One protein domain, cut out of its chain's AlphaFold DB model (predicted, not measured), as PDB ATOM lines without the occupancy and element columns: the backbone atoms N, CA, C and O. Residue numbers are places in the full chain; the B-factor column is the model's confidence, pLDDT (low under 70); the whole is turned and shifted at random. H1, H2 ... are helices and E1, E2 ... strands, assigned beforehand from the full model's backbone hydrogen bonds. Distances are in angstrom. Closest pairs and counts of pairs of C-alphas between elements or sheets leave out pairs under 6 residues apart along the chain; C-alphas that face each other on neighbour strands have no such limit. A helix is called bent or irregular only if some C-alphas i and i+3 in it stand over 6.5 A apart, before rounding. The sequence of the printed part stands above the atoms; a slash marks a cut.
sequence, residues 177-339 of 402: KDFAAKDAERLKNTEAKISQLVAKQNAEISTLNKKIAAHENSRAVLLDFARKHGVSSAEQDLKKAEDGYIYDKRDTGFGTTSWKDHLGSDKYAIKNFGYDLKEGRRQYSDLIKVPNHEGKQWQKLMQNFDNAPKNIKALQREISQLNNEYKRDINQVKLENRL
ATOM      1  N   LYS A 177      54.282 194.289 131.022       91.75
ATOM      2  CA  LYS A 177      55.085 193.074 131.207       91.75
ATOM      3  C   LYS A 177      55.858 192.704 129.940       91.75
ATOM      4  O   LYS A 177      57.028 192.347 130.036       91.75
ATOM      5  N   ASP A 178      55.242 192.828 128.769       91.44
ATOM      6  CA  ASP A 178      55.900 192.532 127.491       91.44
ATOM      7  C   ASP A 178      56.956 193.589 127.142       91.44
ATOM      8  O   ASP A 178      58.018 193.255 126.618       91.44
ATOM      9  N   PHE A 179      56.710 194.860 127.481       91.88
ATOM     10  CA  PHE A 179      57.739 195.900 127.398       91.88
ATOM     11  C   PHE A 179      58.922 195.596 128.317       91.88
ATOM     12  O   PHE A 179      60.061 195.615 127.858       91.88
ATOM     13  N   ALA A 180      58.657 195.231 129.574       89.31
ATOM     14  CA  ALA A 180      59.703 194.834 130.508       89.31
ATOM     15  C   ALA A 180      60.482 193.600 130.020       89.31
ATOM     16  O   ALA A 180      61.696 193.543 130.188       89.31
ATOM     17  N   ALA A 181      59.818 192.636 129.370       91.19
ATOM     18  CA  ALA A 181      60.479 191.478 128.773       91.19
ATOM     19  C   ALA A 181      61.417 191.876 127.620       91.19
ATOM     20  O   ALA A 181      62.553 191.409 127.575       91.19
ATOM     21  N   LYS A 182      60.984 192.783 126.733       88.50
ATOM     22  CA  LYS A 182      61.835 193.334 125.661       88.50
ATOM     23  C   LYS A 182      63.031 194.102 126.219       88.50
ATOM     24  O   LYS A 182      64.142 193.954 125.714       88.50
ATOM     25  N   ASP A 183      62.824 194.899 127.262       89.31
ATOM     26  CA  ASP A 183      63.899 195.640 127.925       89.31
ATOM     27  C   ASP A 183      64.887 194.692 128.620       89.31
ATOM     28  O   ASP A 183      66.100 194.876 128.510       89.31
ATOM     29  N   ALA A 184      64.394 193.627 129.258       89.00
ATOM     30  CA  ALA A 184      65.227 192.591 129.861       89.00
ATOM     31  C   ALA A 184      66.037 191.811 128.812       89.00
ATOM     32  O   ALA A 184      67.214 191.528 129.025       89.00
ATOM     33  N   GLU A 185      65.445 191.494 127.659       90.06
ATOM     34  CA  GLU A 185      66.154 190.858 126.546       90.06
ATOM     35  C   GLU A 185      67.251 191.770 125.978       90.06
ATOM     36  O   GLU A 185      68.386 191.332 125.774       90.06
ATOM     37  N   ARG A 186      66.954 193.064 125.789       87.06
ATOM     38  CA  ARG A 186      67.948 194.073 125.388       87.06
ATOM     39  C   ARG A 186      69.085 194.170 126.400       87.06
ATOM     40  O   ARG A 186      70.251 194.183 125.999       87.06
ATOM     41  N   LEU A 187      68.771 194.193 127.696       88.25
ATOM     42  CA  LEU A 187      69.770 194.207 128.762       88.25
ATOM     43  C   LEU A 187      70.649 192.954 128.703       88.25
ATOM     44  O   LEU A 187      71.869 193.078 128.653       88.25
ATOM     45  N   LYS A 188      70.049 191.765 128.584       89.81
ATOM     46  CA  LYS A 188      70.778 190.495 128.458       89.81
ATOM     47  C   LYS A 188      71.723 190.488 127.252       89.81
ATOM     48  O   LYS A 188      72.872 190.067 127.363       89.81
ATOM     49  N   ASN A 189      71.268 190.986 126.103       89.38
ATOM     50  CA  ASN A 189      72.099 191.096 124.900       89.38
ATOM     51  C   ASN A 189      73.238 192.116 125.078       89.38
ATOM     52  O   ASN A 189      74.357 191.890 124.613       89.38
ATOM     53  N   THR A 190      72.975 193.216 125.788       89.50
ATOM     54  CA  THR A 190      73.984 194.225 126.154       89.50
ATOM     55  C   THR A 190      75.062 193.618 127.040       89.50
ATOM     56  O   THR A 190      76.250 193.762 126.756       89.50
ATOM     57  N   GLU A 191      74.652 192.909 128.089       91.00
ATOM     58  CA  GLU A 191      75.547 192.217 129.012       91.00
ATOM     59  C   GLU A 191      76.392 191.180 128.273       91.00
ATOM     60  O   GLU A 191      77.611 191.187 128.420       91.00
ATOM     61  N   ALA A 192      75.788 190.374 127.392       92.75
ATOM     62  CA  ALA A 192      76.513 189.403 126.574       92.75
ATOM     63  C   ALA A 192      77.587 190.064 125.690       92.75
ATOM     64  O   ALA A 192      78.724 189.589 125.634       92.75
ATOM     65  N   LYS A 193      77.265 191.191 125.040       93.19
ATOM     66  CA  LYS A 193      78.220 191.957 124.220       93.19
ATOM     67  C   LYS A 193      79.356 192.533 125.069       93.19
ATOM     68  O   LYS A 193      80.518 192.457 124.672       93.19
ATOM     69  N   ILE A 194      79.050 193.066 126.254       93.50
ATOM     70  CA  ILE A 194      80.066 193.553 127.199       93.50
ATOM     71  C   ILE A 194      80.966 192.401 127.659       93.50
ATOM     72  O   ILE A 194      82.186 192.550 127.648       93.50
ATOM     73  N   SER A 195      80.403 191.242 128.008       94.56
ATOM     74  CA  SER A 195      81.178 190.060 128.400       94.56
ATOM     75  C   SER A 195      82.127 189.600 127.291       94.56
ATOM     76  O   SER A 195      83.275 189.272 127.580       94.56
ATOM     77  N   GLN A 196      81.692 189.627 126.028       95.31
ATOM     78  CA  GLN A 196      82.556 189.323 124.882       95.31
ATOM     79  C   GLN A 196      83.711 190.323 124.745       95.31
ATOM     80  O   GLN A 196      84.853 189.907 124.549       95.31
ATOM     81  N   LEU A 197      83.442 191.625 124.888       95.38
ATOM     82  CA  LEU A 197      84.478 192.663 124.853       95.38
ATOM     83  C   LEU A 197      85.499 192.483 125.981       95.38
ATOM     84  O   LEU A 197      86.698 192.523 125.726       95.38
ATOM     85  N   VAL A 198      85.037 192.210 127.204       94.56
ATOM     86  CA  VAL A 198      85.912 191.954 128.360       94.56
ATOM     87  C   VAL A 198      86.756 190.694 128.149       94.56
ATOM     88  O   VAL A 198      87.954 190.699 128.425       94.56
ATOM     89  N   ALA A 199      86.169 189.614 127.625       95.56
ATOM     90  CA  ALA A 199      86.909 188.389 127.327       95.56
ATOM     91  C   ALA A 199      88.004 188.628 126.275       95.56
ATOM     92  O   ALA A 199      89.137 188.171 126.446       95.56
ATOM     93  N   LYS A 200      87.688 189.390 125.222       95.94
ATOM     94  CA  LYS A 200      88.637 189.758 124.166       95.94
ATOM     95  C   LYS A 200      89.770 190.637 124.703       95.94
ATOM     96  O   LYS A 200      90.937 190.309 124.492       95.94
ATOM     97  N   GLN A 201      89.436 191.670 125.479       96.44
ATOM     98  CA  GLN A 201      90.403 192.525 126.171       96.44
ATOM     99  C   GLN A 201      91.368 191.694 127.027       96.44
ATOM    100  O   GLN A 201      92.586 191.835 126.919       96.44
ATOM    101  N   ASN A 202      90.836 190.787 127.852       95.00
ATOM    102  CA  ASN A 202      91.648 189.940 128.726       95.00
ATOM    103  C   ASN A 202      92.579 189.007 127.934       95.00
ATOM    104  O   ASN A 202      93.729 188.812 128.330       95.00
ATOM    105  N   ALA A 203      92.117 188.449 126.811       96.25
ATOM    106  CA  ALA A 203      92.934 187.592 125.951       96.25
ATOM    107  C   ALA A 203      94.086 188.362 125.275       96.25
ATOM    108  O   ALA A 203      95.227 187.883 125.241       96.25
ATOM    109  N   GLU A 204      93.815 189.573 124.782       96.94
ATOM    110  CA  GLU A 204      94.821 190.445 124.166       96.94
ATOM    111  C   GLU A 204      95.864 190.903 125.193       96.94
ATOM    112  O   GLU A 204      97.066 190.722 124.977       96.94
ATOM    113  N   ILE A 205      95.428 191.376 126.365       95.56
ATOM    114  CA  ILE A 205      96.328 191.765 127.461       95.56
ATOM    115  C   ILE A 205      97.157 190.572 127.944       95.56
ATOM    116  O   ILE A 205      98.358 190.713 128.163       95.56
ATOM    117  N   SER A 206      96.564 189.378 128.062       96.81
ATOM    118  CA  SER A 206      97.306 188.158 128.411       96.81
ATOM    119  C   SER A 206      98.419 187.864 127.400       96.81
ATOM    120  O   SER A 206      99.541 187.527 127.781       96.81
ATOM    121  N   THR A 207      98.143 188.050 126.107       97.38
ATOM    122  CA  THR A 207      99.133 187.867 125.037       97.38
ATOM    123  C   THR A 207     100.270 188.884 125.137       97.38
ATOM    124  O   THR A 207     101.438 188.512 125.012       97.38
ATOM    125  N   LEU A 208      99.960 190.154 125.412       97.00
ATOM    126  CA  LEU A 208     100.971 191.197 125.613       97.00
ATOM    127  C   LEU A 208     101.804 190.952 126.877       97.00
ATOM    128  O   LEU A 208     103.028 191.049 126.825       97.00
ATOM    129  N   ASN A 209     101.178 190.529 127.976       96.62
ATOM    130  CA  ASN A 209     101.877 190.171 129.211       96.62
ATOM    131  C   ASN A 209     102.837 188.990 129.011       96.62
ATOM    132  O   ASN A 209     103.952 189.019 129.525       96.62
ATOM    133  N   LYS A 210     102.469 187.984 128.203       96.62
ATOM    134  CA  LYS A 210     103.393 186.895 127.831       96.62
ATOM    135  C   LYS A 210     104.617 187.411 127.067       96.62
ATOM    136  O   LYS A 210     105.725 186.937 127.308       96.62
ATOM    137  N   LYS A 211     104.444 188.391 126.171       95.94
ATOM    138  CA  LYS A 211     105.566 189.037 125.463       95.94
ATOM    139  C   LYS A 211     106.453 189.841 126.418       95.94
ATOM    140  O   LYS A 211     107.673 189.772 126.301       95.94
ATOM    141  N   ILE A 212     105.858 190.564 127.370       95.88
ATOM    142  CA  ILE A 212     106.597 191.289 128.415       95.88
ATOM    143  C   ILE A 212     107.440 190.309 129.236       95.88
ATOM    144  O   ILE A 212     108.650 190.493 129.314       95.88
ATOM    145  N   ALA A 213     106.843 189.223 129.732       95.06
ATOM    146  CA  ALA A 213     107.552 188.201 130.501       95.06
ATOM    147  C   ALA A 213     108.725 187.577 129.716       95.06
ATOM    148  O   ALA A 213     109.792 187.324 130.272       95.06
ATOM    149  N   ALA A 214     108.570 187.370 128.402       93.69
ATOM    150  CA  ALA A 214     109.658 186.891 127.547       93.69
ATOM    151  C   ALA A 214     110.822 187.897 127.451       93.69
ATOM    152  O   ALA A 214     111.987 187.494 127.459       93.69
ATOM    153  N   HIS A 215     110.527 189.199 127.390       93.69
ATOM    154  CA  HIS A 215     111.547 190.247 127.426       93.69
ATOM    155  C   HIS A 215     112.200 190.381 128.806       93.69
ATOM    156  O   HIS A 215     113.418 190.531 128.873       93.69
ATOM    157  N   GLU A 216     111.441 190.270 129.895       93.44
ATOM    158  CA  GLU A 216     111.972 190.269 131.267       93.44
ATOM    159  C   GLU A 216     112.927 189.089 131.499       93.44
ATOM    160  O   GLU A 216     113.976 189.242 132.125       93.44
ATOM    161  N   ASN A 217     112.631 187.929 130.904       94.62
ATOM    162  CA  ASN A 217     113.474 186.737 130.994       94.62
ATOM    163  C   ASN A 217     114.693 186.749 130.045       94.62
ATOM    164  O   ASN A 217     115.529 185.847 130.098       94.62
ATOM    165  N   SER A 218     114.832 187.755 129.171       94.00
ATOM    166  CA  SER A 218     115.900 187.800 128.156       94.00
ATOM    167  C   SER A 218     117.309 187.713 128.755       94.00
ATOM    168  O   SER A 218     118.167 187.036 128.192       94.00
ATOM    169  N   ARG A 219     117.528 188.311 129.937       93.25
ATOM    170  CA  ARG A 219     118.802 188.248 130.671       93.25
ATOM    171  C   ARG A 219     119.174 186.819 131.052       93.25
ATOM    172  O   ARG A 219     120.310 186.395 130.861       93.25
ATOM    173  N   ALA A 220     118.217 186.078 131.604       93.56
ATOM    174  CA  ALA A 220     118.446 184.708 132.039       93.56
ATOM    175  C   ALA A 220     118.712 183.789 130.841       93.56
ATOM    176  O   ALA A 220     119.638 182.987 130.896       93.56
ATOM    177  N   VAL A 221     117.964 183.959 129.744       94.62
ATOM    178  CA  VAL A 221     118.169 183.205 128.494       94.62
ATOM    179  C   VAL A 221     119.555 183.477 127.902       94.62
ATOM    180  O   VAL A 221     120.244 182.543 127.500       94.62
ATOM    181  N   LEU A 222     119.985 184.743 127.880       94.75
ATOM    182  CA  LEU A 222     121.313 185.136 127.406       94.75
ATOM    183  C   LEU A 222     122.423 184.467 128.234       94.75
ATOM    184  O   LEU A 222     123.340 183.865 127.676       94.75
ATOM    185  N   LEU A 223     122.327 184.522 129.565       94.38
ATOM    186  CA  LEU A 223     123.330 183.931 130.455       94.38
ATOM    187  C   LEU A 223     123.324 182.397 130.435       94.38
ATOM    188  O   LEU A 223     124.388 181.788 130.499       94.38
ATOM    189  N   ASP A 224     122.156 181.761 130.327       95.44
ATOM    190  CA  ASP A 224     122.046 180.307 130.161       95.44
ATOM    191  C   ASP A 224     122.726 179.839 128.867       95.44
ATOM    192  O   ASP A 224     123.494 178.876 128.880       95.44
ATOM    193  N   PHE A 225     122.531 180.576 127.769       96.19
ATOM    194  CA  PHE A 225     123.220 180.316 126.508       96.19
ATOM    195  C   PHE A 225     124.746 180.421 126.666       96.19
ATOM    196  O   PHE A 225     125.464 179.485 126.320       96.19
ATOM    197  N   ALA A 226     125.254 181.505 127.261       94.38
ATOM    198  CA  ALA A 226     126.690 181.659 127.516       94.38
ATOM    199  C   ALA A 226     127.273 180.497 128.339       94.38
ATOM    200  O   ALA A 226     128.321 179.954 127.987       94.38
ATOM    201  N   ARG A 227     126.575 180.072 129.402       94.50
ATOM    202  CA  ARG A 227     127.009 178.960 130.264       94.50
ATOM    203  C   ARG A 227     127.066 177.633 129.511       94.50
ATOM    204  O   ARG A 227     128.060 176.924 129.635       94.50
ATOM    205  N   LYS A 228     126.052 177.321 128.694       94.62
ATOM    206  CA  LYS A 228     126.017 176.102 127.860       94.62
ATOM    207  C   LYS A 228     127.172 176.024 126.862       94.62
ATOM    208  O   LYS A 228     127.604 174.927 126.527       94.62
ATOM    209  N   HIS A 229     127.691 177.172 126.437       94.50
ATOM    210  CA  HIS A 229     128.826 177.279 125.520       94.50
ATOM    211  C   HIS A 229     130.169 177.555 126.225       94.50
ATOM    212  O   HIS A 229     131.152 177.873 125.565       94.50
ATOM    213  N   GLY A 230     130.244 177.419 127.556       91.94
ATOM    214  CA  GLY A 230     131.501 177.527 128.308       91.94
ATOM    215  C   GLY A 230     132.024 178.955 128.518       91.94
ATOM    216  O   GLY A 230     133.163 179.136 128.944       91.94
ATOM    217  N   VAL A 231     131.207 179.982 128.265       92.69
ATOM    218  CA  VAL A 231     131.591 181.397 128.396       92.69
ATOM    219  C   VAL A 231     131.318 181.886 129.822       92.69
ATOM    220  O   VAL A 231     130.304 182.522 130.112       92.69
ATOM    221  N   SER A 232     132.227 181.576 130.746       86.56
ATOM    222  CA  SER A 232     132.065 181.877 132.179       86.56
ATOM    223  C   SER A 232     132.167 183.368 132.536       86.56
ATOM    224  O   SER A 232     131.646 183.778 133.572       86.56
ATOM    225  N   SER A 233     132.780 184.203 131.685       88.00
ATOM    226  CA  SER A 233     132.916 185.651 131.924       88.00
ATOM    227  C   SER A 233     131.672 186.468 131.556       88.00
ATOM    228  O   SER A 233     131.582 187.635 131.939       88.00
ATOM    229  N   ALA A 234     130.700 185.876 130.850       89.06
ATOM    230  CA  ALA A 234     129.568 186.595 130.262       89.06
ATOM    231  C   ALA A 234     128.737 187.382 131.287       89.06
ATOM    232  O   ALA A 234     128.268 188.472 130.985       89.06
ATOM    233  N   GLU A 235     128.586 186.878 132.513       92.38
ATOM    234  CA  GLU A 235     127.838 187.568 133.571       92.38
ATOM    235  C   GLU A 235     128.541 188.841 134.063       92.38
ATOM    236  O   GLU A 235     127.902 189.875 134.259       92.38
ATOM    237  N   GLN A 236     129.866 188.792 134.211       91.44
ATOM    238  CA  GLN A 236     130.660 189.962 134.584       91.44
ATOM    239  C   GLN A 236     130.729 190.973 133.440       91.44
ATOM    240  O   GLN A 236     130.650 192.176 133.678       91.44
ATOM    241  N   ASP A 237     130.865 190.497 132.204       90.25
ATOM    242  CA  ASP A 237     130.921 191.360 131.025       90.25
ATOM    243  C   ASP A 237     129.566 192.040 130.767       90.25
ATOM    244  O   ASP A 237     129.532 193.229 130.449       90.25
ATOM    245  N   LEU A 238     128.452 191.335 131.004       91.31
ATOM    246  CA  LEU A 238     127.106 191.910 130.964       91.31
ATOM    247  C   LEU A 238     126.914 192.973 132.046       91.31
ATOM    248  O   LEU A 238     126.413 194.050 131.744       91.31
ATOM    249  N   LYS A 239     127.384 192.726 133.275       91.19
ATOM    250  CA  LYS A 239     127.345 193.735 134.344       91.19
ATOM    251  C   LYS A 239     128.133 194.991 133.963       91.19
ATOM    252  O   LYS A 239     127.646 196.100 134.145       91.19
ATOM    253  N   LYS A 240     129.314 194.838 133.348       89.50
ATOM    254  CA  LYS A 240     130.080 195.985 132.829       89.50
ATOM    255  C   LYS A 240     129.318 196.748 131.740       89.50
ATOM    256  O   LYS A 240     129.437 197.968 131.655       89.50
ATOM    257  N   ALA A 241     128.566 196.041 130.898       88.06
ATOM    258  CA  ALA A 241     127.724 196.647 129.872       88.06
ATOM    259  C   ALA A 241     126.536 197.416 130.476       88.06
ATOM    260  O   ALA A 241     126.262 198.534 130.043       88.06
ATOM    261  N   GLU A 242     125.874 196.847 131.488       87.56
ATOM    262  CA  GLU A 242     124.779 197.468 132.249       87.56
ATOM    263  C   GLU A 242     125.253 198.728 132.999       87.56
ATOM    264  O   GLU A 242     124.588 199.760 132.946       87.56
ATOM    265  N   ASP A 243     126.442 198.675 133.606       88.44
ATOM    266  CA  ASP A 243     127.082 199.793 134.318       88.44
ATOM    267  C   ASP A 243     127.676 200.862 133.363       88.44
ATOM    268  O   ASP A 243     128.209 201.881 133.808       88.44
ATOM    269  N   GLY A 244     127.602 200.651 132.043       82.56
ATOM    270  CA  GLY A 244     128.038 201.621 131.034       82.56
ATOM    271  C   GLY A 244     129.556 201.757 130.887       82.56
ATOM    272  O   GLY A 244     130.043 202.791 130.425       82.56
ATOM    273  N   TYR A 245     130.330 200.737 131.266       83.75
ATOM    274  CA  TYR A 245     131.780 200.780 131.107       83.75
ATOM    275  C   TYR A 245     132.192 200.794 129.626       83.75
ATOM    276  O   TYR A 245     131.580 200.173 128.750       83.75
ATOM    277  N   ILE A 246     133.325 201.441 129.365       79.88
ATOM    278  CA  ILE A 246     133.999 201.439 128.065       79.88
ATOM    279  C   ILE A 246     134.876 200.181 127.959       79.88
ATOM    280  O   ILE A 246     135.622 199.867 128.890       79.88
ATOM    281  N   TYR A 247     134.776 199.465 126.833       74.19
ATOM    282  CA  TYR A 247     135.550 198.245 126.573       74.19
ATOM    283  C   TYR A 247     137.042 198.538 126.332       74.19
ATOM    284  O   TYR A 247     137.892 197.777 126.788       74.19
ATOM    285  N   ASP A 248     137.365 199.675 125.705       69.69
ATOM    286  CA  ASP A 248     138.734 200.162 125.513       69.69
ATOM    287  C   ASP A 248     138.808 201.698 125.645       69.69
ATOM    288  O   ASP A 248     138.202 202.430 124.868       69.69
ATOM    289  N   LYS A 249     139.539 202.204 126.647       55.91
ATOM    290  CA  LYS A 249     139.700 203.652 126.892       55.91
ATOM    291  C   LYS A 249     140.760 204.315 125.995       55.91
ATOM    292  O   LYS A 249     140.951 205.520 126.125       55.91
ATOM    293  N   ARG A 250     141.502 203.561 125.165       58.41
ATOM    294  CA  ARG A 250     142.710 204.056 124.464       58.41
ATOM    295  C   ARG A 250     142.601 204.154 122.937       58.41
ATOM    296  O   ARG A 250     143.614 204.457 122.323       58.41
ATOM    297  N   ASP A 251     141.420 203.919 122.358       54.06
ATOM    298  CA  ASP A 251     141.060 204.129 120.940       54.06
ATOM    299  C   ASP A 251     142.235 204.006 119.943       54.06
ATOM    300  O   ASP A 251     142.743 204.984 119.399       54.06
ATOM    301  N   THR A 252     142.711 202.773 119.735       52.00
ATOM    302  CA  THR A 252     143.821 202.470 118.805       52.00
ATOM    303  C   THR A 252     143.347 202.042 117.408       52.00
ATOM    304  O   THR A 252     144.139 201.551 116.609       52.00
ATOM    305  N   GLY A 253     142.067 202.281 117.088       50.75
ATOM    306  CA  GLY A 253     141.497 202.118 115.749       50.75
ATOM    307  C   GLY A 253     140.946 200.719 115.443       50.75
ATOM    308  O   GLY A 253     141.688 199.816 115.084       50.75
ATOM    309  N   PHE A 254     139.611 200.597 115.451       50.00
ATOM    310  CA  PHE A 254     138.776 199.460 114.997       50.00
ATOM    311  C   PHE A 254     138.327 198.433 116.061       50.00
ATOM    312  O   PHE A 254     138.531 197.223 115.933       50.00
ATOM    313  N   GLY A 255     137.602 198.902 117.085       61.91
ATOM    314  CA  GLY A 255     136.866 198.068 118.044       61.91
ATOM    315  C   GLY A 255     135.716 198.824 118.722       61.91
ATOM    316  O   GLY A 255     135.625 200.040 118.640       61.91
ATOM    317  N   THR A 256     134.803 198.093 119.354       63.00
ATOM    318  CA  THR A 256     133.563 198.584 119.988       63.00
ATOM    319  C   THR A 256     133.808 199.586 121.124       63.00
ATOM    320  O   THR A 256     134.634 199.320 121.995       63.00
ATOM    321  N   THR A 257     133.057 200.693 121.158       73.19
ATOM    322  CA  THR A 257     133.259 201.832 122.084       73.19
ATOM    323  C   THR A 257     132.626 201.650 123.467       73.19
ATOM    324  O   THR A 257     132.905 202.417 124.386       73.19
ATOM    325  N   SER A 258     131.807 200.617 123.659       85.38
ATOM    326  CA  SER A 258     131.210 200.264 124.947       85.38
ATOM    327  C   SER A 258     131.259 198.753 125.180       85.38
ATOM    328  O   SER A 258     131.357 197.974 124.227       85.38
ATOM    329  N   TRP A 259     131.180 198.315 126.442       88.25
ATOM    330  CA  TRP A 259     131.009 196.887 126.751       88.25
ATOM    331  C   TRP A 259     129.734 196.318 126.124       88.25
ATOM    332  O   TRP A 259     129.724 195.171 125.692       88.25
ATOM    333  N   LYS A 260     128.689 197.136 125.993       87.56
ATOM    334  CA  LYS A 260     127.442 196.756 125.329       87.56
ATOM    335  C   LYS A 260     127.658 196.424 123.850       87.56
ATOM    336  O   LYS A 260     127.342 195.320 123.416       87.56
ATOM    337  N   ASP A 261     128.282 197.333 123.104       87.75
ATOM    338  CA  ASP A 261     128.593 197.111 121.687       87.75
ATOM    339  C   ASP A 261     129.584 195.955 121.516       87.75
ATOM    340  O   ASP A 261     129.497 195.186 120.558       87.75
ATOM    341  N   HIS A 262     130.508 195.796 122.472       89.94
ATOM    342  CA  HIS A 262     131.458 194.695 122.477       89.94
ATOM    343  C   HIS A 262     130.762 193.341 122.515       89.94
ATOM    344  O   HIS A 262     131.032 192.502 121.654       89.94
ATOM    345  N   LEU A 263     129.850 193.145 123.464       91.06
ATOM    346  CA  LEU A 263     129.112 191.894 123.627       91.06
ATOM    347  C   LEU A 263     128.305 191.526 122.375       91.06
ATOM    348  O   LEU A 263     128.203 190.348 122.051       91.06
ATOM    349  N   GLY A 264     127.776 192.510 121.643       90.00
ATOM    350  CA  GLY A 264     127.059 192.287 120.381       90.00
ATOM    351  C   GLY A 264     127.952 192.111 119.144       90.00
ATOM    352  O   GLY A 264     127.450 191.822 118.058       90.00
ATOM    353  N   SER A 265     129.267 192.295 119.261       90.94
ATOM    354  CA  SER A 265     130.160 192.359 118.100       90.94
ATOM    355  C   SER A 265     130.560 190.999 117.537       90.94
ATOM    356  O   SER A 265     130.686 190.012 118.265       90.94
ATOM    357  N   ASP A 266     130.889 190.977 116.242       90.31
ATOM    358  CA  ASP A 266     131.459 189.799 115.580       90.31
ATOM    359  C   ASP A 266     132.737 189.328 116.283       90.31
ATOM    360  O   ASP A 266     132.972 188.131 116.412       90.31
ATOM    361  N   LYS A 267     133.545 190.259 116.808       88.81
ATOM    362  CA  LYS A 267     134.782 189.947 117.536       88.81
ATOM    363  C   LYS A 267     134.505 189.147 118.810       88.81
ATOM    364  O   LYS A 267     135.215 188.180 119.079       88.81
ATOM    365  N   TYR A 268     133.492 189.535 119.587       89.88
ATOM    366  CA  TYR A 268     133.094 188.791 120.785       89.88
ATOM    367  C   TYR A 268     132.465 187.447 120.422       89.88
ATOM    368  O   TYR A 268     132.802 186.434 121.033       89.88
ATOM    369  N   ALA A 269     131.611 187.426 119.395       92.75
ATOM    370  CA  ALA A 269     130.958 186.213 118.926       92.75
ATOM    371  C   ALA A 269     131.976 185.166 118.433       92.75
ATOM    372  O   ALA A 269     131.966 184.029 118.897       92.75
ATOM    373  N   ILE A 270     132.921 185.573 117.581       92.00
ATOM    374  CA  ILE A 270     133.994 184.716 117.053       92.00
ATOM    375  C   ILE A 270     134.881 184.179 118.174       92.00
ATOM    376  O   ILE A 270     135.229 182.999 118.178       92.00
ATOM    377  N   LYS A 271     135.252 185.043 119.128       90.44
ATOM    378  CA  LYS A 271     136.145 184.673 120.230       90.44
ATOM    379  C   LYS A 271     135.520 183.630 121.156       90.44
ATOM    380  O   LYS A 271     136.232 182.738 121.601       90.44
ATOM    381  N   ASN A 272     134.236 183.775 121.477       92.00
ATOM    382  CA  ASN A 272     133.596 182.993 122.536       92.00
ATOM    383  C   ASN A 272     132.734 181.832 122.023       92.00
ATOM    384  O   ASN A 272     132.529 180.878 122.762       92.00
ATOM    385  N   PHE A 273     132.248 181.889 120.780       94.00
ATOM    386  CA  PHE A 273     131.328 180.885 120.227       94.00
ATOM    387  C   PHE A 273     131.835 180.231 118.935       94.00
ATOM    388  O   PHE A 273     131.273 179.224 118.513       94.00
ATOM    389  N   GLY A 274     132.921 180.741 118.342       92.25
ATOM    390  CA  GLY A 274     133.550 180.184 117.143       92.25
ATOM    391  C   GLY A 274     133.206 180.929 115.850       92.25
ATOM    392  O   GLY A 274     132.480 181.924 115.840       92.25
ATOM    393  N   TYR A 275     133.779 180.469 114.736       93.81
ATOM    394  CA  TYR A 275     133.675 181.139 113.440       93.81
ATOM    395  C   TYR A 275     133.542 180.160 112.279       93.81
ATOM    396  O   TYR A 275     134.064 179.050 112.334       93.81
ATOM    397  N   ASP A 276     132.925 180.647 111.207       91.56
ATOM    398  CA  ASP A 276     132.980 180.047 109.879       91.56
ATOM    399  C   ASP A 276     133.905 180.882 108.986       91.56
ATOM    400  O   ASP A 276     134.033 182.102 109.157       91.56
ATOM    401  N   LEU A 277     134.541 180.236 108.010       88.81
ATOM    402  CA  LEU A 277     135.286 180.923 106.960       88.81
ATOM    403  C   LEU A 277     134.350 181.235 105.792       88.81
ATOM    404  O   LEU A 277     133.635 180.360 105.308       88.81
ATOM    405  N   LYS A 278     134.360 182.487 105.331       83.56
ATOM    406  CA  LYS A 278     133.642 182.915 104.127       83.56
ATOM    407  C   LYS A 278     134.582 183.601 103.153       83.56
ATOM    408  O   LYS A 278     135.501 184.301 103.570       83.56
ATOM    409  N   GLU A 279     134.318 183.429 101.863       78.62
ATOM    410  CA  GLU A 279     135.005 184.187 100.818       78.62
ATOM    411  C   GLU A 279     134.799 185.689 101.037       78.62
ATOM    412  O   GLU A 279     133.692 186.156 101.330       78.62
ATOM    413  N   GLY A 280     135.893 186.447 100.960       69.25
ATOM    414  CA  GLY A 280     135.835 187.897 101.075       69.25
ATOM    415  C   GLY A 280     135.162 188.549  99.856       69.25
ATOM    416  O   GLY A 280     134.812 187.908  98.871       69.25
ATOM    417  N   ARG A 281     134.959 189.872  99.911       64.38
ATOM    418  CA  ARG A 281     134.163 190.617  98.911       64.38
ATOM    419  C   ARG A 281     134.776 190.691  97.500       64.38
ATOM    420  O   ARG A 281     134.141 191.264  96.619       64.38
ATOM    421  N   ARG A 282     136.005 190.212  97.275       64.50
ATOM    422  CA  ARG A 282     136.701 190.287  95.978       64.50
ATOM    423  C   ARG A 282     137.182 188.903  95.553       64.50
ATOM    424  O   ARG A 282     137.507 188.076  96.391       64.50
ATOM    425  N   GLN A 283     137.315 188.699  94.245       53.72
ATOM    426  CA  GLN A 283     137.600 187.403  93.607       53.72
ATOM    427  C   GLN A 283     138.965 186.768  93.974       53.72
ATOM    428  O   GLN A 283     139.254 185.667  93.528       53.72
ATOM    429  N   TYR A 284     139.776 187.440  94.804       62.88
ATOM    430  CA  TYR A 284     141.069 186.973  95.329       62.88
ATOM    431  C   TYR A 284     141.331 187.437  96.774       62.88
ATOM    432  O   TYR A 284     142.480 187.578  97.182       62.88
ATOM    433  N   SER A 285     140.290 187.776  97.542       67.44
ATOM    434  CA  SER A 285     140.480 188.131  98.956       67.44
ATOM    435  C   SER A 285     140.561 186.889  99.834       67.44
ATOM    436  O   SER A 285     139.764 185.968  99.652       67.44
ATOM    437  N   ASP A 286     141.462 186.921 100.818       73.88
ATOM    438  CA  ASP A 286     141.584 185.895 101.853       73.88
ATOM    439  C   ASP A 286     140.238 185.595 102.526       73.88
ATOM    440  O   ASP A 286     139.370 186.469 102.665       73.88
ATOM    441  N   LEU A 287     140.076 184.345 102.967       79.06
ATOM    442  CA  LEU A 287     138.901 183.920 103.719       79.06
ATOM    443  C   LEU A 287     138.762 184.763 104.992       79.06
ATOM    444  O   LEU A 287     139.674 184.835 105.819       79.06
ATOM    445  N   ILE A 288     137.591 185.372 105.170       84.31
ATOM    446  CA  ILE A 288     137.273 186.170 106.351       84.31
ATOM    447  C   ILE A 288     136.570 185.310 107.400       84.31
ATOM    448  O   ILE A 288     135.722 184.472 107.083       84.31
ATOM    449  N   LYS A 289     136.909 185.538 108.672       88.31
ATOM    450  CA  LYS A 289     136.217 184.918 109.804       88.31
ATOM    451  C   LYS A 289     134.913 185.657 110.060       88.31
ATOM    452  O   LYS A 289     134.927 186.869 110.267       88.31
ATOM    453  N   VAL A 290     133.810 184.924 110.090       89.12
ATOM    454  CA  VAL A 290     132.495 185.443 110.483       89.12
ATOM    455  C   VAL A 290     131.929 184.606 111.627       89.12
ATOM    456  O   VAL A 290     132.282 183.431 111.729       89.12
ATOM    457  N   PRO A 291     131.038 185.153 112.471       93.25
ATOM    458  CA  PRO A 291     130.378 184.359 113.500       93.25
ATOM    459  C   PRO A 291     129.676 183.131 112.901       93.25
ATOM    460  O   PRO A 291     128.952 183.243 111.897       93.25
ATOM    461  N   ASN A 292     129.890 181.975 113.529       93.62
ATOM    462  CA  ASN A 292     129.181 180.735 113.210       93.62
ATOM    463  C   ASN A 292     127.710 180.801 113.669       93.62
ATOM    464  O   ASN A 292     127.197 181.868 114.028       93.62
ATOM    465  N   HIS A 293     126.989 179.677 113.619       95.31
ATOM    466  CA  HIS A 293     125.584 179.629 114.026       95.31
ATOM    467  C   HIS A 293     125.386 180.116 115.469       95.31
ATOM    468  O   HIS A 293     124.574 181.008 115.711       95.31
ATOM    469  N   GLU A 294     126.164 179.591 116.408       95.50
ATOM    470  CA  GLU A 294     126.108 179.884 117.839       95.50
ATOM    471  C   GLU A 294     126.459 181.348 118.121       95.50
ATOM    472  O   GLU A 294     125.743 182.029 118.857       95.50
ATOM    473  N   GLY A 295     127.500 181.871 117.467       94.44
ATOM    474  CA  GLY A 295     127.882 183.277 117.551       94.44
ATOM    475  C   GLY A 295     126.774 184.216 117.068       94.44
ATOM    476  O   GLY A 295     126.493 185.223 117.716       94.44
ATOM    477  N   LYS A 296     126.065 183.863 115.988       95.50
ATOM    478  CA  LYS A 296     124.896 184.631 115.522       95.50
ATOM    479  C   LYS A 296     123.708 184.529 116.478       95.50
ATOM    480  O   LYS A 296     122.996 185.517 116.659       95.50
ATOM    481  N   GLN A 297     123.480 183.363 117.092       96.12
ATOM    482  CA  GLN A 297     122.434 183.211 118.111       96.12
ATOM    483  C   GLN A 297     122.729 184.080 119.334       96.12
ATOM    484  O   GLN A 297     121.833 184.777 119.807       96.12
ATOM    485  N   TRP A 298     123.983 184.123 119.792       95.50
ATOM    486  CA  TRP A 298     124.416 185.030 120.854       95.50
ATOM    487  C   TRP A 298     124.120 186.493 120.511       95.50
ATOM    488  O   TRP A 298     123.469 187.186 121.289       95.50
ATOM    489  N   GLN A 299     124.530 186.951 119.324       94.56
ATOM    490  CA  GLN A 299     124.282 188.330 118.887       94.56
ATOM    491  C   GLN A 299     122.784 188.661 118.869       94.56
ATOM    492  O   GLN A 299     122.379 189.736 119.309       94.56
ATOM    493  N   LYS A 300     121.942 187.716 118.433       95.56
ATOM    494  CA  LYS A 300     120.483 187.867 118.453       95.56
ATOM    495  C   LYS A 300     119.921 187.936 119.876       95.56
ATOM    496  O   LYS A 300     119.050 188.761 120.145       95.56
ATOM    497  N   LEU A 301     120.400 187.096 120.795       95.06
ATOM    498  CA  LEU A 301     120.001 187.137 122.206       95.06
ATOM    499  C   LEU A 301     120.440 188.445 122.876       95.06
ATOM    500  O   LEU A 301     119.649 189.040 123.606       95.06
ATOM    501  N   MET A 302     121.649 188.923 122.573       94.06
ATOM    502  CA  MET A 302     122.170 190.195 123.073       94.06
ATOM    503  C   MET A 302     121.325 191.365 122.561       94.06
ATOM    504  O   MET A 302     120.870 192.195 123.341       94.06
ATOM    505  N   GLN A 303     120.998 191.373 121.267       92.69
ATOM    506  CA  GLN A 303     120.096 192.364 120.684       92.69
ATOM    507  C   GLN A 303     118.691 192.314 121.312       92.69
ATOM    508  O   GLN A 303     118.070 193.358 121.526       92.69
ATOM    509  N   ASN A 304     118.168 191.123 121.613       92.38
ATOM    510  CA  ASN A 304     116.875 190.966 122.282       92.38
ATOM    511  C   ASN A 304     116.896 191.511 123.716       92.38
ATOM    512  O   ASN A 304     115.935 192.168 124.118       92.38
ATOM    513  N   PHE A 305     117.974 191.255 124.461       93.25
ATOM    514  CA  PHE A 305     118.201 191.789 125.803       93.25
ATOM    515  C   PHE A 305     118.331 193.318 125.781       93.25
ATOM    516  O   PHE A 305     117.609 194.016 126.490       93.25
ATOM    517  N   ASP A 306     119.152 193.857 124.881       90.56
ATOM    518  CA  ASP A 306     119.385 195.298 124.755       90.56
ATOM    519  C   ASP A 306     118.126 196.089 124.407       90.56
ATOM    520  O   ASP A 306     117.932 197.215 124.877       90.56
ATOM    521  N   ASN A 307     117.264 195.503 123.576       93.69
ATOM    522  CA  ASN A 307     115.994 196.105 123.190       93.69
ATOM    523  C   ASN A 307     114.868 195.835 124.200       93.69
ATOM    524  O   ASN A 307     113.822 196.484 124.107       93.69
ATOM    525  N   ALA A 308     115.049 194.928 125.168       93.69
ATOM    526  CA  ALA A 308     113.999 194.526 126.105       93.69
ATOM    527  C   ALA A 308     113.377 195.715 126.863       93.69
ATOM    528  O   ALA A 308     112.151 195.827 126.834       93.69
ATOM    529  N   PRO A 309     114.132 196.679 127.438       93.50
ATOM    530  CA  PRO A 309     113.527 197.815 128.141       93.50
ATOM    531  C   PRO A 309     112.658 198.702 127.238       93.50
ATOM    532  O   PRO A 309     111.609 199.194 127.658       93.50
ATOM    533  N   LYS A 310     113.080 198.911 125.983       95.56
ATOM    534  CA  LYS A 310     112.319 199.687 124.991       95.56
ATOM    535  C   LYS A 310     111.043 198.946 124.590       95.56
ATOM    536  O   LYS A 310     109.980 199.561 124.542       95.56
ATOM    537  N   ASN A 311     111.149 197.642 124.345       95.56
ATOM    538  CA  ASN A 311     110.027 196.799 123.941       95.56
ATOM    539  C   ASN A 311     109.002 196.637 125.071       95.56
ATOM    540  O   ASN A 311     107.812 196.795 124.824       95.56
ATOM    541  N   ILE A 312     109.442 196.428 126.318       96.50
ATOM    542  CA  ILE A 312     108.561 196.373 127.496       96.50
ATOM    543  C   ILE A 312     107.788 197.688 127.644       96.50
ATOM    544  O   ILE A 312     106.564 197.665 127.752       96.50
ATOM    545  N   LYS A 313     108.466 198.843 127.563       97.00
ATOM    546  CA  LYS A 313     107.796 200.155 127.613       97.00
ATOM    547  C   LYS A 313     106.779 200.335 126.480       97.00
ATOM    548  O   LYS A 313     105.727 200.928 126.705       97.00
ATOM    549  N   ALA A 314     107.079 199.858 125.272       97.00
ATOM    550  CA  ALA A 314     106.148 199.915 124.145       97.00
ATOM    551  C   ALA A 314     104.910 199.032 124.384       97.00
ATOM    552  O   ALA A 314     103.791 199.517 124.252       97.00
ATOM    553  N   LEU A 315     105.102 197.789 124.835       97.50
ATOM    554  CA  LEU A 315     104.016 196.856 125.157       97.50
ATOM    555  C   LEU A 315     103.139 197.366 126.315       97.50
ATOM    556  O   LEU A 315     101.920 197.249 126.267       97.50
ATOM    557  N   GLN A 316     103.723 198.000 127.336       97.25
ATOM    558  CA  GLN A 316     102.965 198.628 128.431       97.25
ATOM    559  C   GLN A 316     102.101 199.806 127.950       97.25
ATOM    560  O   GLN A 316     100.988 200.013 128.444       97.25
ATOM    561  N   ARG A 317     102.588 200.578 126.967       97.06
ATOM    562  CA  ARG A 317     101.792 201.633 126.320       97.06
ATOM    563  C   ARG A 317     100.646 201.038 125.511       97.06
ATOM    564  O   ARG A 317      99.535 201.543 125.617       97.06
ATOM    565  N   GLU A 318     100.896 199.956 124.779       97.12
ATOM    566  CA  GLU A 318      99.876 199.226 124.017       97.12
ATOM    567  C   GLU A 318      98.768 198.685 124.937       97.12
ATOM    568  O   GLU A 318      97.593 198.948 124.699       97.12
ATOM    569  N   ILE A 319      99.122 198.055 126.065       97.12
ATOM    570  CA  ILE A 319      98.153 197.636 127.098       97.12
ATOM    571  C   ILE A 319      97.321 198.829 127.590       97.12
ATOM    572  O   ILE A 319      96.103 198.731 127.745       97.12
ATOM    573  N   SER A 320      97.965 199.971 127.840       96.44
ATOM    574  CA  SER A 320      97.272 201.177 128.310       96.44
ATOM    575  C   SER A 320      96.298 201.732 127.264       96.44
ATOM    576  O   SER A 320      95.212 202.190 127.617       96.44
ATOM    577  N   GLN A 321      96.667 201.680 125.983       95.69
ATOM    578  CA  GLN A 321      95.814 202.094 124.868       95.69
ATOM    579  C   GLN A 321      94.606 201.169 124.721       95.69
ATOM    580  O   GLN A 321      93.477 201.659 124.769       95.69
ATOM    581  N   LEU A 322      94.830 199.852 124.677       96.00
ATOM    582  CA  LEU A 322      93.762 198.852 124.607       96.00
ATOM    583  C   LEU A 322      92.765 199.014 125.761       96.00
ATOM    584  O   LEU A 322      91.558 199.043 125.542       96.00
ATOM    585  N   ASN A 323      93.247 199.208 126.991       94.88
ATOM    586  CA  ASN A 323      92.373 199.449 128.142       94.88
ATOM    587  C   ASN A 323      91.452 200.660 127.951       94.88
ATOM    588  O   ASN A 323      90.280 200.615 128.327       94.88
ATOM    589  N   ASN A 324      91.970 201.743 127.375       95.06
ATOM    590  CA  ASN A 324      91.181 202.940 127.115       95.06
ATOM    591  C   ASN A 324      90.170 202.732 125.983       95.06
ATOM    592  O   ASN A 324      89.047 203.223 126.098       95.06
ATOM    593  N   GLU A 325      90.546 202.016 124.924       94.31
ATOM    594  CA  GLU A 325      89.673 201.681 123.793       94.31
ATOM    595  C   GLU A 325      88.505 200.798 124.236       94.31
ATOM    596  O   GLU A 325      87.354 201.221 124.139       94.31
ATOM    597  N   TYR A 326      88.782 199.653 124.867       95.00
ATOM    598  CA  TYR A 326      87.735 198.759 125.369       95.00
ATOM    599  C   TYR A 326      86.835 199.435 126.407       95.00
ATOM    600  O   TYR A 326      85.621 199.230 126.401       95.00
ATOM    601  N   LYS A 327      87.382 200.294 127.279       94.50
ATOM    602  CA  LYS A 327      86.565 201.088 128.210       94.50
ATOM    603  C   LYS A 327      85.600 202.014 127.465       94.50
ATOM    604  O   LYS A 327      84.462 202.186 127.904       94.50
ATOM    605  N   ARG A 328      86.044 202.619 126.361       92.88
ATOM    606  CA  ARG A 328      85.220 203.490 125.515       92.88
ATOM    607  C   ARG A 328      84.108 202.683 124.837       92.88
ATOM    608  O   ARG A 328      82.946 203.060 124.964       92.88
ATOM    609  N   ASP A 329      84.446 201.540 124.249       92.00
ATOM    610  CA  ASP A 329      83.496 200.651 123.569       92.00
ATOM    611  C   ASP A 329      82.440 200.087 124.527       92.00
ATOM    612  O   ASP A 329      81.243 200.118 124.240       92.00
ATOM    613  N   ILE A 330      82.854 199.641 125.716       91.81
ATOM    614  CA  ILE A 330      81.935 199.158 126.757       91.81
ATOM    615  C   ILE A 330      80.974 200.272 127.190       91.81
ATOM    616  O   ILE A 330      79.783 200.022 127.380       91.81
ATOM    617  N   ASN A 331      81.461 201.505 127.351       89.62
ATOM    618  CA  ASN A 331      80.605 202.634 127.718       89.62
ATOM    619  C   ASN A 331      79.612 202.994 126.607       89.62
ATOM    620  O   ASN A 331      78.463 203.306 126.913       89.62
ATOM    621  N   GLN A 332      80.026 202.908 125.342       89.06
ATOM    622  CA  GLN A 332      79.150 203.130 124.194       89.06
ATOM    623  C   GLN A 332      78.018 202.094 124.149       89.06
ATOM    624  O   GLN A 332      76.846 202.459 124.077       89.06
ATOM    625  N   VAL A 333      78.344 200.810 124.319       89.12
ATOM    626  CA  VAL A 333      77.347 199.727 124.383       89.12
ATOM    627  C   VAL A 333      76.353 199.931 125.536       89.12
ATOM    628  O   VAL A 333      75.163 199.663 125.382       89.12
ATOM    629  N   LYS A 334      76.803 200.464 126.680       85.75
ATOM    630  CA  LYS A 334      75.915 200.818 127.805       85.75
ATOM    631  C   LYS A 334      74.980 201.991 127.498       85.75
ATOM    632  O   LYS A 334      73.910 202.072 128.093       85.75
ATOM    633  N   LEU A 335      75.392 202.925 126.641       80.81
ATOM    634  CA  LEU A 335      74.605 204.104 126.269       80.81
ATOM    635  C   LEU A 335      73.501 203.761 125.265       80.81
ATOM    636  O   LEU A 335      72.377 204.231 125.428       80.81
ATOM    637  N   GLU A 336      73.809 202.919 124.276       71.81
ATOM    638  CA  GLU A 336      72.902 202.535 123.181       71.81
ATOM    639  C   GLU A 336      71.584 201.905 123.667       71.81
ATOM    640  O   GLU A 336      70.563 202.043 123.001       71.81
ATOM    641  N   ASN A 337      71.573 201.295 124.856       71.31
ATOM    642  CA  ASN A 337      70.404 200.608 125.417       71.31
ATOM    643  C   ASN A 337      69.795 201.299 126.651       71.31
ATOM    644  O   ASN A 337      69.153 200.652 127.473       71.31
ATOM    645  N   ARG A 338      69.981 202.619 126.807       71.12
ATOM    646  CA  ARG A 338      69.411 203.373 127.945       71.12
ATOM    647  C   ARG A 338      67.909 203.645 127.857       71.12
ATOM    648  O   ARG A 338      67.296 203.931 128.881       71.12
ATOM    649  N   LEU A 339      67.330 203.623 126.659       77.88
ATOM    650  CA  LEU A 339      65.916 203.933 126.454       77.88
ATOM    651  C   LEU A 339      65.082 202.655 126.536       77.88
ATOM    652  O   LEU A 339      65.384 201.672 125.857       77.88
TER     653      LEU A 339
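Overview. This is residues 177 to 339 of the 402 residues of an uncharacterized protein of Cedecea sp. P7760 (UniProt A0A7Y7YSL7). A long stalk of two helices, H1 and the arm H6b, side by side and running opposite ways, ends in a small head. In the head, H2 and H5 pack on the arm H6a, H3 and H4 sit together, and the hairpin E1 E2 lies on the far side from the stalk. The 163 printed residues hold six named helices and two named strands in the order H1 H2 H3 H4 H5 E1 E2 H6, with E1 and E2 antiparallel neighbours; the class is mostly helix. The whole is extended, a rod with a radius of gyration of the C-alphas of 26.7 A and spans of 91 by 39 by 29 A.

Along the chain. H1, residues 177 to 216, begins with C-alpha 177 at (55.085, 193.074, 131.207) and is 57.0 A long from first to last C-alpha. H2 is residues 218 to 228, 15.5 A, H3 residues 234 to 242, 12.0 A, H4 residues 259 to 263 and H5 residues 266 to 273. Strand E1 is residues 275 to 278, with C-alpha 275 at (133.675, 181.139, 113.440), and strand E2 is residues 288 to 291. H6, residues 293 to 336, was assigned as one helix by its hydrogen bonds but is bent, with C-alphas 306 and 309 7.2 A apart. Its arms are H6a, residues 293 to 306, 20.0 A, and H6b, residues 309 to 336, 41.2 A, ending with C-alpha 336 at (72.902, 202.535, 123.181).

Arrangement. H6 is the hub, touching three other helices, and its arms stand at a steep tilt of 58 degrees. H6b touches H1 at a shallow tilt of 2 degrees, opposite ways; the closest C-alphas, of Ile 212 and Ile 312, are 5.5 A apart. H6a touches H2 at a shallow tilt of 27 degrees, with the C-alphas of Ser 218 and Phe 305 closest at 5.2 A. With residues 294 to 299 alone, H6a touches H5 at a steep tilt of 65 degrees, the C-alphas of Ala 269 and Gly 295 closest at 4.5 A. H2 and H3, a helical hairpin, only just touch, with 3 pairs of C-alphas within 8 A; the closest, of Ala 226 and Ala 234, are 6.3 A apart. H3 touches H4, the C-alphas of Ala 241 and Trp 259 closest at 4.5 A. In the hairpin E1 E2, N 276 and O 290 are 2.9 A apart and N 288 and O 278 2.8 A, both within hydrogen-bond range. In H1 to H5 and both arms, every O i to N i+4 pair is within that range.

Size, cuts and confidence. The C-alphas farthest apart, of Lys 177 and Tyr 284, are 93.4 A apart. The printed part has no cut. The link from H3 to H4, residues 243 to 258, is long. Residues 177 to 182, which belong to H1, stand free. Mean pLDDT of the printed part is 88.4; residues 248 to 256 and 280 to 285 are under 70.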